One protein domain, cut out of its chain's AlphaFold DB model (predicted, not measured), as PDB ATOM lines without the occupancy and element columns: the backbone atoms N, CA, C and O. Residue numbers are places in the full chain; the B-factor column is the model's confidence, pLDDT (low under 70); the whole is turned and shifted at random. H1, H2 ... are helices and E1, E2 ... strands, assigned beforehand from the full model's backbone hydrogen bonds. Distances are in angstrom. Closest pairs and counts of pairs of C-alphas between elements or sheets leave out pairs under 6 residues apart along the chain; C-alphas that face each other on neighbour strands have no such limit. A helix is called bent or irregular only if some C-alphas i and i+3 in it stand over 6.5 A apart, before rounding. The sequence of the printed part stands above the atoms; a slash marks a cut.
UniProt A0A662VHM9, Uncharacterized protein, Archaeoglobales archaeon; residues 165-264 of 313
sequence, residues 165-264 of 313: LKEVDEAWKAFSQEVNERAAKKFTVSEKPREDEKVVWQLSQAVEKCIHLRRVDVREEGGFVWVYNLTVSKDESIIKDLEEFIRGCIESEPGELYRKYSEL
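Overview. This is residues 165 to 264 of the 313 residues of an uncharacterized protein of Archaeoglobales archaeon (UniProt A0A662VHM9). Two helices, H1 and H4, run side by side in opposite ways toward one end of an elongated domain, and a small sheet of three strands lies toward the other end, with H2 and H3 over one face. H2 crosses H1 and packs on the end of H3. The printed part has 100 residues, in the order H1 H2 E1 E2 E3 H3 H4, and is mostly helix; E1 E2 E3 form a meander, each strand the antiparallel neighbour of the one before. It is compact, with a radius of gyration of the C-alphas of 13.1 A and spans of 38 by 24 by 21 A.

Arrangement. H1, residues 165 to 183, touches H4, residues 253 to 264, at a shallow tilt of 17 degrees; the closest C-alphas, of Ala 171 and Tyr 261, are 5.1 A apart. H1 touches H2, residues 203 to 213, with its residues 175 to 183 alone, closest at the C-alphas of Ser 176 and Ser 204, 5.1 A. In the hairpin of E1, residues 218 to 220, and E2, residues 225 to 227, N 219 and O 226 are within hydrogen-bond range at 2.9 A. In the hairpin of E2 and E3, residues 230 to 233, N 225 and O 233 are 2.8 A apart. H2 is over E3 at a height over the sheet of 8.7 A. H3, residues 236 to 250, on the same face, is over E2 at a height of 9.1 A and runs along the strands. Every O i to N i+4 pair is within range in H1, H2 and H4, and 9 of 11 in H3.

Along the chain. H1 begins at C-alpha 165 (-23.599, -65.111, 35.204) and is 26.6 A long. H2 is 15.3 A, H3 21.9 A; H3 is irregular, with C-alphas 237 and 240 7.4 A apart. H4, 16.6 A, ends at C-alpha 264 (-16.463, -64.322, 39.859).

Size, cuts and confidence. The farthest C-alphas, of Asp 196 and Glu 263, are 39.1 A apart. The printed part has no cut; the link from H1 to H2 is long, with 19 residues. Residues 191 to 200 have pLDDT under 70.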
ATOM      1  N   LEU A 165     -22.700 -64.009  34.845       94.81
ATOM      2  CA  LEU A 165     -23.599 -65.111  35.204       94.81
ATOM      3  C   LEU A 165     -23.189 -66.428  34.538       94.81
ATOM      4  O   LEU A 165     -23.138 -67.453  35.213       94.81
ATOM      5  N   LYS A 166     -22.829 -66.395  33.249       95.88
ATOM      6  CA  LYS A 166     -22.340 -67.582  32.533       95.88
ATOM      7  C   LYS A 166     -21.008 -68.061  33.104       95.88
ATOM      8  O   LYS A 166     -20.861 -69.245  33.383       95.88
ATOM      9  N   GLU A 167     -20.072 -67.138  33.335       97.94
ATOM     10  CA  GLU A 167     -18.762 -67.447  33.923       97.94
ATOM     11  C   GLU A 167     -18.902 -68.078  35.324       97.94
ATOM     12  O   GLU A 167     -18.211 -69.046  35.643       97.94
ATOM     13  N   VAL A 168     -19.818 -67.565  36.156       97.56
ATOM     14  CA  VAL A 168     -20.127 -68.106  37.492       97.56
ATOM     15  C   VAL A 168     -20.725 -69.509  37.393       97.56
ATOM     16  O   VAL A 168     -20.283 -70.401  38.118       97.56
ATOM     17  N   ASP A 169     -21.687 -69.728  36.494       95.75
ATOM     18  CA  ASP A 169     -22.316 -71.037  36.294       95.75
ATOM     19  C   ASP A 169     -21.305 -72.087  35.810       95.75
ATOM     20  O   ASP A 169     -21.309 -73.229  36.276       95.75
ATOM     21  N   GLU A 170     -20.416 -71.717  34.889       97.88
ATOM     22  CA  GLU A 170     -19.336 -72.580  34.404       97.88
ATOM     23  C   GLU A 170     -18.322 -72.897  35.509       97.88
ATOM     24  O   GLU A 170     -17.941 -74.058  35.683       97.88
ATOM     25  N   ALA A 171     -17.927 -71.898  36.303       97.69
ATOM     26  CA  ALA A 171     -17.023 -72.094  37.431       97.69
ATOM     27  C   ALA A 171     -17.638 -72.999  38.513       97.69
ATOM     28  O   ALA A 171     -16.952 -73.876  39.040       97.69
ATOM     29  N   TRP A 172     -18.934 -72.841  38.804       96.81
ATOM     30  CA  TRP A 172     -19.660 -73.719  39.723       96.81
ATOM     31  C   TRP A 172     -19.731 -75.161  39.208       96.81
ATOM     32  O   TRP A 172     -19.520 -76.107  39.972       96.81
ATOM     33  N   LYS A 173     -19.996 -75.353  37.910       96.75
ATOM     34  CA  LYS A 173     -19.994 -76.686  37.288       96.75
ATOM     35  C   LYS A 173     -18.629 -77.353  37.402       96.75
ATOM     36  O   LYS A 173     -18.571 -78.494  37.841       96.75
ATOM     37  N   ALA A 174     -17.549 -76.639  37.087       97.38
ATOM     38  CA  ALA A 174     -16.192 -77.167  37.211       97.38
ATOM     39  C   ALA A 174     -15.862 -77.563  38.661       97.38
ATOM     40  O   ALA A 174     -15.410 -78.676  38.912       97.38
ATOM     41  N   PHE A 175     -16.153 -76.681  39.625       97.38
ATOM     42  CA  PHE A 175     -15.948 -76.960  41.047       97.38
ATOM     43  C   PHE A 175     -16.745 -78.182  41.524       97.38
ATOM     44  O   PHE A 175     -16.187 -79.092  42.138       97.38
ATOM     45  N   SER A 176     -18.049 -78.218  41.239       95.00
ATOM     46  CA  SER A 176     -18.922 -79.301  41.702       95.00
ATOM     47  C   SER A 176     -18.596 -80.639  41.040       95.00
ATOM     48  O   SER A 176     -18.624 -81.672  41.707       95.00
ATOM     49  N   GLN A 177     -18.230 -80.636  39.756       94.75
ATOM     50  CA  GLN A 177     -17.775 -81.833  39.058       94.75
ATOM     51  C   GLN A 177     -16.511 -82.404  39.707       94.75
ATOM     52  O   GLN A 177     -16.508 -83.578  40.070       94.75
ATOM     53  N   GLU A 178     -15.490 -81.579  39.949       96.50
ATOM     54  CA  GLU A 178     -14.234 -82.032  40.559       96.50
ATOM     55  C   GLU A 178     -14.454 -82.608  41.969       96.50
ATOM     56  O   GLU A 178     -13.940 -83.679  42.309       96.50
ATOM     57  N   VAL A 179     -15.270 -81.946  42.802       94.88
ATOM     58  CA  VAL A 179     -15.615 -82.465  44.137       94.88
ATOM     59  C   VAL A 179     -16.322 -83.816  44.030       94.88
ATOM     60  O   VAL A 179     -15.975 -84.748  44.759       94.88
ATOM     61  N   ASN A 180     -17.291 -83.949  43.124       91.62
ATOM     62  CA  ASN A 180     -18.062 -85.179  42.969       91.62
ATOM     63  C   ASN A 180     -17.216 -86.330  42.396       91.62
ATOM     64  O   ASN A 180     -17.337 -87.458  42.871       91.62
ATOM     65  N   GLU A 181     -16.323 -86.068  41.440       92.81
ATOM     66  CA  GLU A 181     -15.407 -87.072  40.883       92.81
ATOM     67  C   GLU A 181     -14.415 -87.589  41.931       92.81
ATOM     68  O   GLU A 181     -14.110 -88.785  41.979       92.81
ATOM     69  N   ARG A 182     -13.932 -86.716  42.821       94.12
ATOM     70  CA  ARG A 182     -13.113 -87.140  43.967       94.12
ATOM     71  C   ARG A 182     -13.921 -87.912  44.991       94.12
ATOM     72  O   ARG A 182     -13.436 -88.918  45.507       94.12
ATOM     73  N   ALA A 183     -15.132 -87.451  45.285       91.00
ATOM     74  CA  ALA A 183     -16.017 -88.113  46.228       91.00
ATOM     75  C   ALA A 183     -16.348 -89.535  45.769       91.00
ATOM     76  O   ALA A 183     -16.245 -90.452  46.573       91.00
ATOM     77  N   ALA A 184     -16.625 -89.738  44.478       89.94
ATOM     78  CA  ALA A 184     -16.938 -91.044  43.894       89.94
ATOM     79  C   ALA A 184     -15.812 -92.087  44.044       89.94
ATOM     80  O   ALA A 184     -16.063 -93.284  43.943       89.94
ATOM     81  N   LYS A 185     -14.569 -91.657  44.307       91.06
ATOM     82  CA  LYS A 185     -13.437 -92.557  44.591       91.06
ATOM     83  C   LYS A 185     -13.407 -93.045  46.044       91.06
ATOM     84  O   LYS A 185     -12.752 -94.046  46.321       91.06
ATOM     85  N   LYS A 186     -14.053 -92.326  46.973       87.38
ATOM     86  CA  LYS A 186     -14.047 -92.614  48.422       87.38
ATOM     87  C   LYS A 186     -15.421 -93.010  48.977       87.38
ATOM     88  O   LYS A 186     -15.484 -93.724  49.973       87.38
ATOM     89  N   PHE A 187     -16.501 -92.557  48.350       87.25
ATOM     90  CA  PHE A 187     -17.877 -92.690  48.821       87.25
ATOM     91  C   PHE A 187     -18.801 -93.106  47.678       87.25
ATOM     92  O   PHE A 187     -18.538 -92.813  46.510       87.25
ATOM     93  N   THR A 188     -19.940 -93.702  48.022       82.06
ATOM     94  CA  THR A 188     -21.046 -93.853  47.078       82.06
ATOM     95  C   THR A 188     -21.768 -92.508  46.983       82.06
ATOM     96  O   THR A 188     -22.267 -91.996  47.979       82.06
ATOM     97  N   VAL A 189     -21.822 -91.885  45.809       76.12
ATOM     98  CA  VAL A 189     -22.520 -90.598  45.634       76.12
ATOM     99  C   VAL A 189     -23.950 -90.869  45.167       76.12
ATOM    100  O   VAL A 189     -24.153 -91.584  44.188       76.12
ATOM    101  N   SER A 190     -24.946 -90.302  45.850       73.88
ATOM    102  CA  SER A 190     -26.364 -90.437  45.482       73.88
ATOM    103  C   SER A 190     -27.070 -89.089  45.532       73.88
ATOM    104  O   SER A 190     -26.757 -88.229  46.351       73.88
ATOM    105  N   GLU A 191     -28.098 -88.935  44.702       65.88
ATOM    106  CA  GLU A 191     -29.008 -87.786  44.754       65.88
ATOM    107  C   GLU A 191     -30.006 -87.866  45.920       65.88
ATOM    108  O   GLU A 191     -30.646 -86.870  46.255       65.88
ATOM    109  N   LYS A 192     -30.168 -89.047  46.539       64.44
ATOM    110  CA  LYS A 192     -31.085 -89.274  47.667       64.44
ATOM    111  C   LYS A 192     -30.432 -90.081  48.796       64.44
ATOM    112  O   LYS A 192     -29.708 -91.035  48.493       64.44
ATOM    113  N   PRO A 193     -30.754 -89.787  50.069       57.91
ATOM    114  CA  PRO A 193     -30.321 -90.601  51.203       57.91
ATOM    115  C   PRO A 193     -30.881 -92.025  51.085       57.91
ATOM    116  O   PRO A 193     -32.082 -92.192  50.863       57.91
ATOM    117  N   ARG A 194     -30.039 -93.046  51.266       61.50
ATOM    118  CA  ARG A 194     -30.446 -94.449  51.477       61.50
ATOM    119  C   ARG A 194     -29.909 -94.918  52.832       61.50
ATOM    120  O   ARG A 194     -28.991 -94.293  53.354       61.50
ATOM    121  N   GLU A 195     -30.530 -95.927  53.437       55.72
ATOM    122  CA  GLU A 195     -30.212 -96.379  54.804       55.72
ATOM    123  C   GLU A 195     -29.014 -97.340  54.858       55.72
ATOM    124  O   GLU A 195     -28.507 -97.623  55.936       55.72
ATOM    125  N   ASP A 196     -28.538 -97.799  53.700       56.66
ATOM    126  CA  ASP A 196     -27.839 -99.079  53.589       56.66
ATOM    127  C   ASP A 196     -26.412 -98.982  53.007       56.66
ATOM    128  O   ASP A 196     -25.766-100.005  52.803       56.66
ATOM    129  N   GLU A 197     -25.883 -97.788  52.723       55.66
ATOM    130  CA  GLU A 197     -24.553 -97.618  52.108       55.66
ATOM    131  C   GLU A 197     -23.855 -96.335  52.605       55.66
ATOM    132  O   GLU A 197     -24.517 -95.414  53.089       55.66
ATOM    133  N   LYS A 198     -22.522 -96.242  52.428       60.41
ATOM    134  CA  LYS A 198     -21.704 -95.020  52.614       60.41
ATOM    135  C   LYS A 198     -22.076 -93.946  51.578       60.41
ATOM    136  O   LYS A 198     -21.281 -93.608  50.698       60.41
ATOM    137  N   VAL A 199     -23.311 -93.458  51.648       65.88
ATOM    138  CA  VAL A 199     -23.894 -92.541  50.677       65.88
ATOM    139  C   VAL A 199     -23.661 -91.103  51.095       65.88
ATOM    140  O   VAL A 199     -24.091 -90.696  52.171       65.88
ATOM    141  N   VAL A 200     -23.055 -90.318  50.208       69.88
ATOM    142  CA  VAL A 200     -22.945 -88.864  50.362       69.88
ATOM    143  C   VAL A 200     -23.843 -88.129  49.366       69.88
ATOM    144  O   VAL A 200     -23.882 -88.479  48.184       69.88
ATOM    145  N   TRP A 201     -24.549 -87.094  49.830       78.31
ATOM    146  CA  TRP A 201     -25.320 -86.168  48.987       78.31
ATOM    147  C   TRP A 201     -24.997 -84.707  49.323       78.31
ATOM    148  O   TRP A 201     -24.435 -84.412  50.374       78.31
ATOM    149  N   GLN A 202     -25.303 -83.782  48.400       82.69
ATOM    150  CA  GLN A 202     -25.028 -82.335  48.544       82.69
ATOM    151  C   GLN A 202     -23.561 -81.988  48.880       82.69
ATOM    152  O   GLN A 202     -23.256 -80.889  49.345       82.69
ATOM    153  N   LEU A 203     -22.628 -82.901  48.599       87.81
ATOM    154  CA  LEU A 203     -21.254 -82.798  49.078       87.81
ATOM    155  C   LEU A 203     -20.510 -81.590  48.499       87.81
ATOM    156  O   LEU A 203     -19.786 -80.921  49.226       87.81
ATOM    157  N   SER A 204     -20.758 -81.236  47.236       90.25
ATOM    158  CA  SER A 204     -20.216 -80.007  46.636       90.25
ATOM    159  C   SER A 204     -20.617 -78.744  47.416       90.25
ATOM    160  O   SER A 204     -19.769 -77.902  47.690       90.25
ATOM    161  N   GLN A 205     -21.878 -78.637  47.853       92.38
ATOM    162  CA  GLN A 205     -22.383 -77.498  48.638       92.38
ATOM    163  C   GLN A 205     -21.834 -77.500  50.073       92.38
ATOM    164  O   GLN A 205     -21.588 -76.454  50.671       92.38
ATOM    165  N   ALA A 206     -21.638 -78.688  50.646       92.12
ATOM    166  CA  ALA A 206     -21.003 -78.847  51.945       92.12
ATOM    167  C   ALA A 206     -19.532 -78.408  51.909       92.12
ATOM    168  O   ALA A 206     -19.112 -77.593  52.731       92.12
ATOM    169  N   VAL A 207     -18.770 -78.885  50.920       92.88
ATOM    170  CA  VAL A 207     -17.369 -78.502  50.696       92.88
ATOM    171  C   VAL A 207     -17.254 -77.003  50.429       92.88
ATOM    172  O   VAL A 207     -16.402 -76.354  51.029       92.88
ATOM    173  N   GLU A 208     -18.143 -76.433  49.611       94.75
ATOM    174  CA  GLU A 208     -18.231 -74.987  49.372       94.75
ATOM    175  C   GLU A 208     -18.295 -74.196  50.689       94.75
ATOM    176  O   GLU A 208     -17.480 -73.300  50.919       94.75
ATOM    177  N   LYS A 209     -19.219 -74.560  51.593       93.31
ATOM    178  CA  LYS A 209     -19.362 -73.908  52.905       93.31
ATOM    179  C   LYS A 209     -18.102 -74.043  53.759       93.31
ATOM    180  O   LYS A 209     -17.702 -73.069  54.398       93.31
ATOM    181  N   CYS A 210     -17.468 -75.214  53.754       92.81
ATOM    182  CA  CYS A 210     -16.227 -75.447  54.489       92.81
ATOM    183  C   CYS A 210     -15.067 -74.592  53.969       92.81
ATOM    184  O   CYS A 210     -14.336 -74.003  54.767       92.81
ATOM    185  N   ILE A 211     -14.912 -74.483  52.644       91.75
ATOM    186  CA  ILE A 211     -13.878 -73.635  52.042       91.75
ATOM    187  C   ILE A 211     -14.162 -72.163  52.364       91.75
ATOM    188  O   ILE A 211     -13.261 -71.452  52.812       91.75
ATOM    189  N   HIS A 212     -15.416 -71.720  52.209       91.62
ATOM    190  CA  HIS A 212     -15.836 -70.348  52.499       91.62
ATOM    191  C   HIS A 212     -15.491 -69.922  53.932       91.62
ATOM    192  O   HIS A 212     -14.903 -68.866  54.163       91.62
ATOM    193  N   LEU A 213     -15.838 -70.772  54.901       91.62
ATOM    194  CA  LEU A 213     -15.659 -70.502  56.326       91.62
ATOM    195  C   LEU A 213     -14.267 -70.886  56.842       91.62
ATOM    196  O   LEU A 213     -13.980 -70.672  58.021       91.62
ATOM    197  N   ARG A 214     -13.412 -71.453  55.979       88.31
ATOM    198  CA  ARG A 214     -12.081 -71.989  56.310       88.31
ATOM    199  C   ARG A 214     -12.097 -72.902  57.533       88.31
ATOM    200  O   ARG A 214     -11.201 -72.864  58.376       88.31
ATOM    201  N   ARG A 215     -13.149 -73.702  57.652       92.56
ATOM    202  CA  ARG A 215     -13.357 -74.601  58.778       92.56
ATOM    203  C   ARG A 215     -14.081 -75.844  58.288       92.56
ATOM    204  O   ARG A 215     -14.899 -75.798  57.379       92.56
ATOM    205  N   VAL A 216     -13.740 -76.967  58.901       93.56
ATOM    206  CA  VAL A 216     -14.444 -78.232  58.719       93.56
ATOM    207  C   VAL A 216     -15.301 -78.437  59.959       93.56
ATOM    208  O   VAL A 216     -14.788 -78.377  61.076       93.56
ATOM    209  N   ASP A 217     -16.605 -78.589  59.759       93.31
ATOM    210  CA  ASP A 217     -17.581 -78.833  60.820       93.31
ATOM    211  C   ASP A 217     -18.429 -80.034  60.415       93.31
ATOM    212  O   ASP A 217     -19.390 -79.888  59.661       93.31
ATOM    213  N   VAL A 218     -18.014 -81.221  60.855       94.44
ATOM    214  CA  VAL A 218     -18.743 -82.470  60.632       94.44
ATOM    215  C   VAL A 218     -19.258 -82.944  61.982       94.44
ATOM    216  O   VAL A 218     -18.485 -83.058  62.930       94.44
ATOM    217  N   ARG A 219     -20.563 -83.193  62.089       93.62
ATOM    218  CA  ARG A 219     -21.178 -83.667  63.332       93.62
ATOM    219  C   ARG A 219     -22.243 -84.714  63.074       93.62
ATOM    220  O   ARG A 219     -22.852 -84.750  62.010       93.62
ATOM    221  N   GLU A 220     -22.480 -85.523  64.089       92.75
ATOM    222  CA  GLU A 220     -23.629 -86.408  64.169       92.75
ATOM    223  C   GLU A 220     -24.753 -85.703  64.926       92.75
ATOM    224  O   GLU A 220     -24.531 -85.129  65.995       92.75
ATOM    225  N   GLU A 221     -25.963 -85.735  64.374       92.00
ATOM    226  CA  GLU A 221     -27.151 -85.235  65.058       92.00
ATOM    227  C   GLU A 221     -28.396 -85.976  64.555       92.00
ATOM    228  O   GLU A 221     -28.766 -85.875  63.382       92.00
ATOM    229  N   GLY A 222     -29.040 -86.734  65.449       88.00
ATOM    230  CA  GLY A 222     -30.293 -87.439  65.165       88.00
ATOM    231  C   GLY A 222     -30.169 -88.631  64.209       88.00
ATOM    232  O   GLY A 222     -31.108 -88.874  63.455       88.00
ATOM    233  N   GLY A 223     -29.036 -89.348  64.210       86.81
ATOM    234  CA  GLY A 223     -28.775 -90.462  63.281       86.81
ATOM    235  C   GLY A 223     -28.406 -90.005  61.866       86.81
ATOM    236  O   GLY A 223     -28.592 -90.732  60.889       86.81
ATOM    237  N   PHE A 224     -27.942 -88.762  61.740       87.62
ATOM    238  CA  PHE A 224     -27.484 -88.183  60.487       87.62
ATOM    239  C   PHE A 224     -26.116 -87.542  60.661       87.62
ATOM    240  O   PHE A 224     -25.826 -86.921  61.686       87.62
ATOM    241  N   VAL A 225     -25.316 -87.612  59.603       89.00
ATOM    242  CA  VAL A 225     -24.074 -86.861  59.467       89.00
ATOM    243  C   VAL A 225     -24.373 -85.538  58.786       89.00
ATOM    244  O   VAL A 225     -24.896 -85.483  57.667       89.00
ATOM    245  N   TRP A 226     -23.996 -84.468  59.465       90.69
ATOM    246  CA  TRP A 226     -24.134 -83.096  59.021       90.69
ATOM    247  C   TRP A 226     -22.764 -82.515  58.720       90.69
ATOM    248  O   TRP A 226     -21.833 -82.664  59.508       90.69
ATOM    249  N   VAL A 227     -22.665 -81.789  57.612       91.50
ATOM    250  CA  VAL A 227     -21.572 -80.852  57.361       91.50
ATOM    251  C   VAL A 227     -22.151 -79.454  57.476       91.50
ATOM    252  O   VAL A 227     -22.998 -79.046  56.673       91.50
ATOM    253  N   TYR A 228     -21.737 -78.722  58.506       88.06
ATOM    254  CA  TYR A 228     -22.410 -77.508  58.954       88.06
ATOM    255  C   TYR A 228     -23.909 -77.739  59.201       88.06
ATOM    256  O   TYR A 228     -24.294 -78.328  60.200       88.06
ATOM    257  N   ASN A 229     -24.761 -77.266  58.289       87.44
ATOM    258  CA  ASN A 229     -26.222 -77.370  58.360       87.44
ATOM    259  C   ASN A 229     -26.784 -78.106  57.138       87.44
ATOM    260  O   ASN A 229     -27.940 -77.912  56.768       87.44
ATOM    261  N   LEU A 230     -25.937 -78.875  56.453       87.19
ATOM    262  CA  LEU A 230     -26.328 -79.741  55.355       87.19
ATOM    263  C   LEU A 230     -26.195 -81.173  55.836       87.19
ATOM    264  O   LEU A 230     -25.108 -81.609  56.206       87.19
ATOM    265  N   THR A 231     -27.304 -81.893  55.850       87.50
ATOM    266  CA  THR A 231     -27.277 -83.338  56.017       87.50
ATOM    267  C   THR A 231     -26.586 -83.929  54.790       87.50
ATOM    268  O   THR A 231     -26.915 -83.530  53.677       87.50
ATOM    269  N   VAL A 232     -25.621 -84.827  54.981       87.56
ATOM    270  CA  VAL A 232     -24.855 -85.419  53.871       87.56
ATOM    271  C   VAL A 232     -24.818 -86.940  53.896       87.56
ATOM    272  O   VAL A 232     -24.527 -87.516  52.858       87.56
ATOM    273  N   SER A 233     -25.077 -87.587  55.038       88.56
ATOM    274  CA  SER A 233     -25.145 -89.052  55.168       88.56
ATOM    275  C   SER A 233     -26.032 -89.469  56.351       88.56
ATOM    276  O   SER A 233     -26.352 -88.644  57.208       88.56
ATOM    277  N   LYS A 234     -26.429 -90.745  56.398       86.31
ATOM    278  CA  LYS A 234     -26.978 -91.433  57.586       86.31
ATOM    279  C   LYS A 234     -25.949 -92.345  58.276       86.31
ATOM    280  O   LYS A 234     -26.185 -92.807  59.381       86.31
ATOM    281  N   ASP A 235     -24.827 -92.624  57.618       85.81
ATOM    282  CA  ASP A 235     -23.779 -93.507  58.129       85.81
ATOM    283  C   ASP A 235     -22.742 -92.704  58.920       85.81
ATOM    284  O   ASP A 235     -21.900 -92.017  58.347       85.81
ATOM    285  N   GLU A 236     -22.788 -92.806  60.244       87.56
ATOM    286  CA  GLU A 236     -21.883 -92.126  61.180       87.56
ATOM    287  C   GLU A 236     -20.423 -92.580  61.041       87.56
ATOM    288  O   GLU A 236     -19.495 -91.831  61.362       87.56
ATOM    289  N   SER A 237     -20.184 -93.781  60.502       88.06
ATOM    290  CA  SER A 237     -18.831 -94.317  60.341       88.06
ATOM    291  C   SER A 237     -17.983 -93.501  59.359       88.06
ATOM    292  O   SER A 237     -16.753 -93.554  59.423       88.06
ATOM    293  N   ILE A 238     -18.615 -92.703  58.488       89.56
ATOM    294  CA  ILE A 238     -17.912 -91.913  57.471       89.56
ATOM    295  C   ILE A 238     -17.359 -90.588  57.995       89.56
ATOM    296  O   ILE A 238     -16.636 -89.928  57.255       89.56
ATOM    297  N   ILE A 239     -17.689 -90.162  59.223       92.12
ATOM    298  CA  ILE A 239     -17.366 -88.811  59.724       92.12
ATOM    299  C   ILE A 239     -15.876 -88.482  59.552       92.12
ATOM    300  O   ILE A 239     -15.537 -87.432  59.008       92.12
ATOM    301  N   LYS A 240     -14.979 -89.393  59.955       94.00
ATOM    302  CA  LYS A 240     -13.524 -89.184  59.831       94.00
ATOM    303  C   LYS A 240     -13.065 -89.130  58.375       94.00
ATOM    304  O   LYS A 240     -12.317 -88.222  58.013       94.00
ATOM    305  N   ASP A 241     -13.541 -90.063  57.549       92.75
ATOM    306  CA  ASP A 241     -13.232 -90.117  56.113       92.75
ATOM    307  C   ASP A 241     -13.675 -88.817  55.418       92.75
ATOM    308  O   ASP A 241     -12.985 -88.289  54.543       92.75
ATOM    309  N   LEU A 242     -14.825 -88.285  55.835       93.06
ATOM    310  CA  LEU A 242     -15.426 -87.068  55.316       93.06
ATOM    311  C   LEU A 242     -14.669 -85.813  55.760       93.06
ATOM    312  O   LEU A 242     -14.414 -84.939  54.933       93.06
ATOM    313  N   GLU A 243     -14.264 -85.718  57.028       95.31
ATOM    314  CA  GLU A 243     -13.401 -84.627  57.492       95.31
ATOM    315  C   GLU A 243     -12.092 -84.573  56.702       95.31
ATOM    316  O   GLU A 243     -11.692 -83.503  56.236       95.31
ATOM    317  N   GLU A 244     -11.427 -85.721  56.541       95.62
ATOM    318  CA  GLU A 244     -10.182 -85.826  55.782       95.62
ATOM    319  C   GLU A 244     -10.399 -85.444  54.313       95.62
ATOM    320  O   GLU A 244      -9.627 -84.669  53.748       95.62
ATOM    321  N   PHE A 245     -11.483 -85.930  53.705       95.12
ATOM    322  CA  PHE A 245     -11.865 -85.572  52.343       95.12
ATOM    323  C   PHE A 245     -12.062 -84.060  52.172       95.12
ATOM    324  O   PHE A 245     -11.517 -83.475  51.234       95.12
ATOM    325  N   ILE A 246     -12.807 -83.414  53.075       95.00
ATOM    326  CA  ILE A 246     -13.078 -81.973  53.011       95.00
ATOM    327  C   ILE A 246     -11.781 -81.180  53.197       95.00
ATOM    328  O   ILE A 246     -11.532 -80.257  52.420       95.00
ATOM    329  N   ARG A 247     -10.932 -81.541  54.174       95.31
ATOM    330  CA  ARG A 247      -9.612 -80.903  54.355       95.31
ATOM    331  C   ARG A 247      -8.772 -81.024  53.083       95.31
ATOM    332  O   ARG A 247      -8.264 -80.020  52.594       95.31
ATOM    333  N   GLY A 248      -8.736 -82.216  52.488       95.00
ATOM    334  CA  GLY A 248      -8.058 -82.450  51.217       95.00
ATOM    335  C   GLY A 248      -8.599 -81.579  50.080       95.00
ATOM    336  O   GLY A 248      -7.814 -81.049  49.301       95.00
ATOM    337  N   CYS A 249      -9.916 -81.368  49.990       94.44
ATOM    338  CA  CYS A 249     -10.513 -80.481  48.985       94.44
ATOM    339  C   CYS A 249     -10.125 -79.010  49.187       94.44
ATOM    340  O   CYS A 249      -9.859 -78.322  48.204       94.44
ATOM    341  N   ILE A 250     -10.071 -78.535  50.437       92.56
ATOM    342  CA  ILE A 250      -9.679 -77.153  50.767       92.56
ATOM    343  C   ILE A 250      -8.246 -76.860  50.302       92.56
ATOM    344  O   ILE A 250      -7.975 -75.776  49.787       92.56
ATOM    345  N   GLU A 251      -7.338 -77.820  50.473       92.69
ATOM    346  CA  GLU A 251      -5.898 -77.654  50.235       92.69
ATOM    347  C   GLU A 251      -5.451 -78.028  48.810       92.69
ATOM    348  O   GLU A 251      -4.256 -78.058  48.523       92.69
ATOM    349  N   SER A 252      -6.385 -78.317  47.902       94.25
ATOM    350  CA  SER A 252      -6.071 -78.771  46.542       94.25
ATOM    351  C   SER A 252      -6.921 -78.071  45.474       94.25
ATOM    352  O   SER A 252      -7.529 -77.033  45.728       94.25
ATOM    353  N   GLU A 253      -6.945 -78.617  44.256       95.81
ATOM    354  CA  GLU A 253      -7.635 -78.055  43.086       95.81
ATOM    355  C   GLU A 253      -9.105 -77.634  43.321       95.81
ATOM    356  O   GLU A 253      -9.452 -76.534  42.891       95.81
ATOM    357  N   PRO A 254      -9.972 -78.364  44.062       95.75
ATOM    358  CA  PRO A 254     -11.305 -77.866  44.412       95.75
ATOM    359  C   PRO A 254     -11.272 -76.523  45.150       95.75
ATOM    360  O   PRO A 254     -12.113 -75.661  44.903       95.75
ATOM    361  N   GLY A 255     -10.292 -76.314  46.032       94.62
ATOM    362  CA  GLY A 255     -10.065 -75.045  46.716       94.62
ATOM    363  C   GLY A 255      -9.662 -73.918  45.760       94.62
ATOM    364  O   GLY A 255     -10.090 -72.776  45.929       94.62
ATOM    365  N   GLU A 256      -8.877 -74.211  44.721       96.38
ATOM    366  CA  GLU A 256      -8.545 -73.260  43.647       96.38
ATOM    367  C   GLU A 256      -9.754 -72.919  42.776       96.38
ATOM    368  O   GLU A 256     -10.042 -71.738  42.559       96.38
ATOM    369  N   LEU A 257     -10.509 -73.932  42.349       97.38
ATOM    370  CA  LEU A 257     -11.743 -73.761  41.585       97.38
ATOM    371  C   LEU A 257     -12.779 -72.955  42.375       97.38
ATOM    372  O   LEU A 257     -13.386 -72.035  41.825       97.38
ATOM    373  N   TYR A 258     -12.927 -73.228  43.677       96.25
ATOM    374  CA  TYR A 258     -13.803 -72.451  44.550       96.25
ATOM    375  C   TYR A 258     -13.349 -70.994  44.676       96.25
ATOM    376  O   TYR A 258     -14.190 -70.100  44.629       96.25
ATOM    377  N   ARG A 259     -12.042 -70.723  44.810       95.69
ATOM    378  CA  ARG A 259     -11.531 -69.340  44.849       95.69
ATOM    379  C   ARG A 259     -11.902 -68.577  43.581       95.69
ATOM    380  O   ARG A 259     -12.475 -67.497  43.684       95.69
ATOM    381  N   LYS A 260     -11.680 -69.177  42.408       97.06
ATOM    382  CA  LYS A 260     -12.089 -68.595  41.120       97.06
ATOM    383  C   LYS A 260     -13.602 -68.359  41.055       97.06
ATOM    384  O   LYS A 260     -14.037 -67.273  40.683       97.06
ATOM    385  N   TYR A 261     -14.405 -69.353  41.440       97.25
ATOM    386  CA  TYR A 261     -15.863 -69.222  41.526       97.25
ATOM    387  C   TYR A 261     -16.276 -68.071  42.456       97.25
ATOM    388  O   TYR A 261     -17.090 -67.237  42.072       97.25
ATOM    389  N   SER A 262     -15.676 -67.971  43.643       96.69
ATOM    390  CA  SER A 262     -15.972 -66.936  44.637       96.69
ATOM    391  C   SER A 262     -15.591 -65.532  44.156       96.69
ATOM    392  O   SER A 262     -16.351 -64.588  44.377       96.69
ATOM    393  N   GLU A 263     -14.461 -65.383  43.462       97.56
ATOM    394  CA  GLU A 263     -14.051 -64.117  42.845       97.56
ATOM    395  C   GLU A 263     -15.034 -63.669  41.758       97.56
ATOM    396  O   GLU A 263     -15.447 -62.506  41.734       97.56
ATOM    397  N   LEU A 264     -15.453 -64.590  40.886       98.06
ATOM    398  CA  LEU A 264     -16.463 -64.322  39.859       98.06
ATOM    399  C   LEU A 264     -17.819 -63.970  40.480       98.06
ATOM    400  O   LEU A 264     -18.473 -63.028  40.034       98.06
TER     401      LEU A 264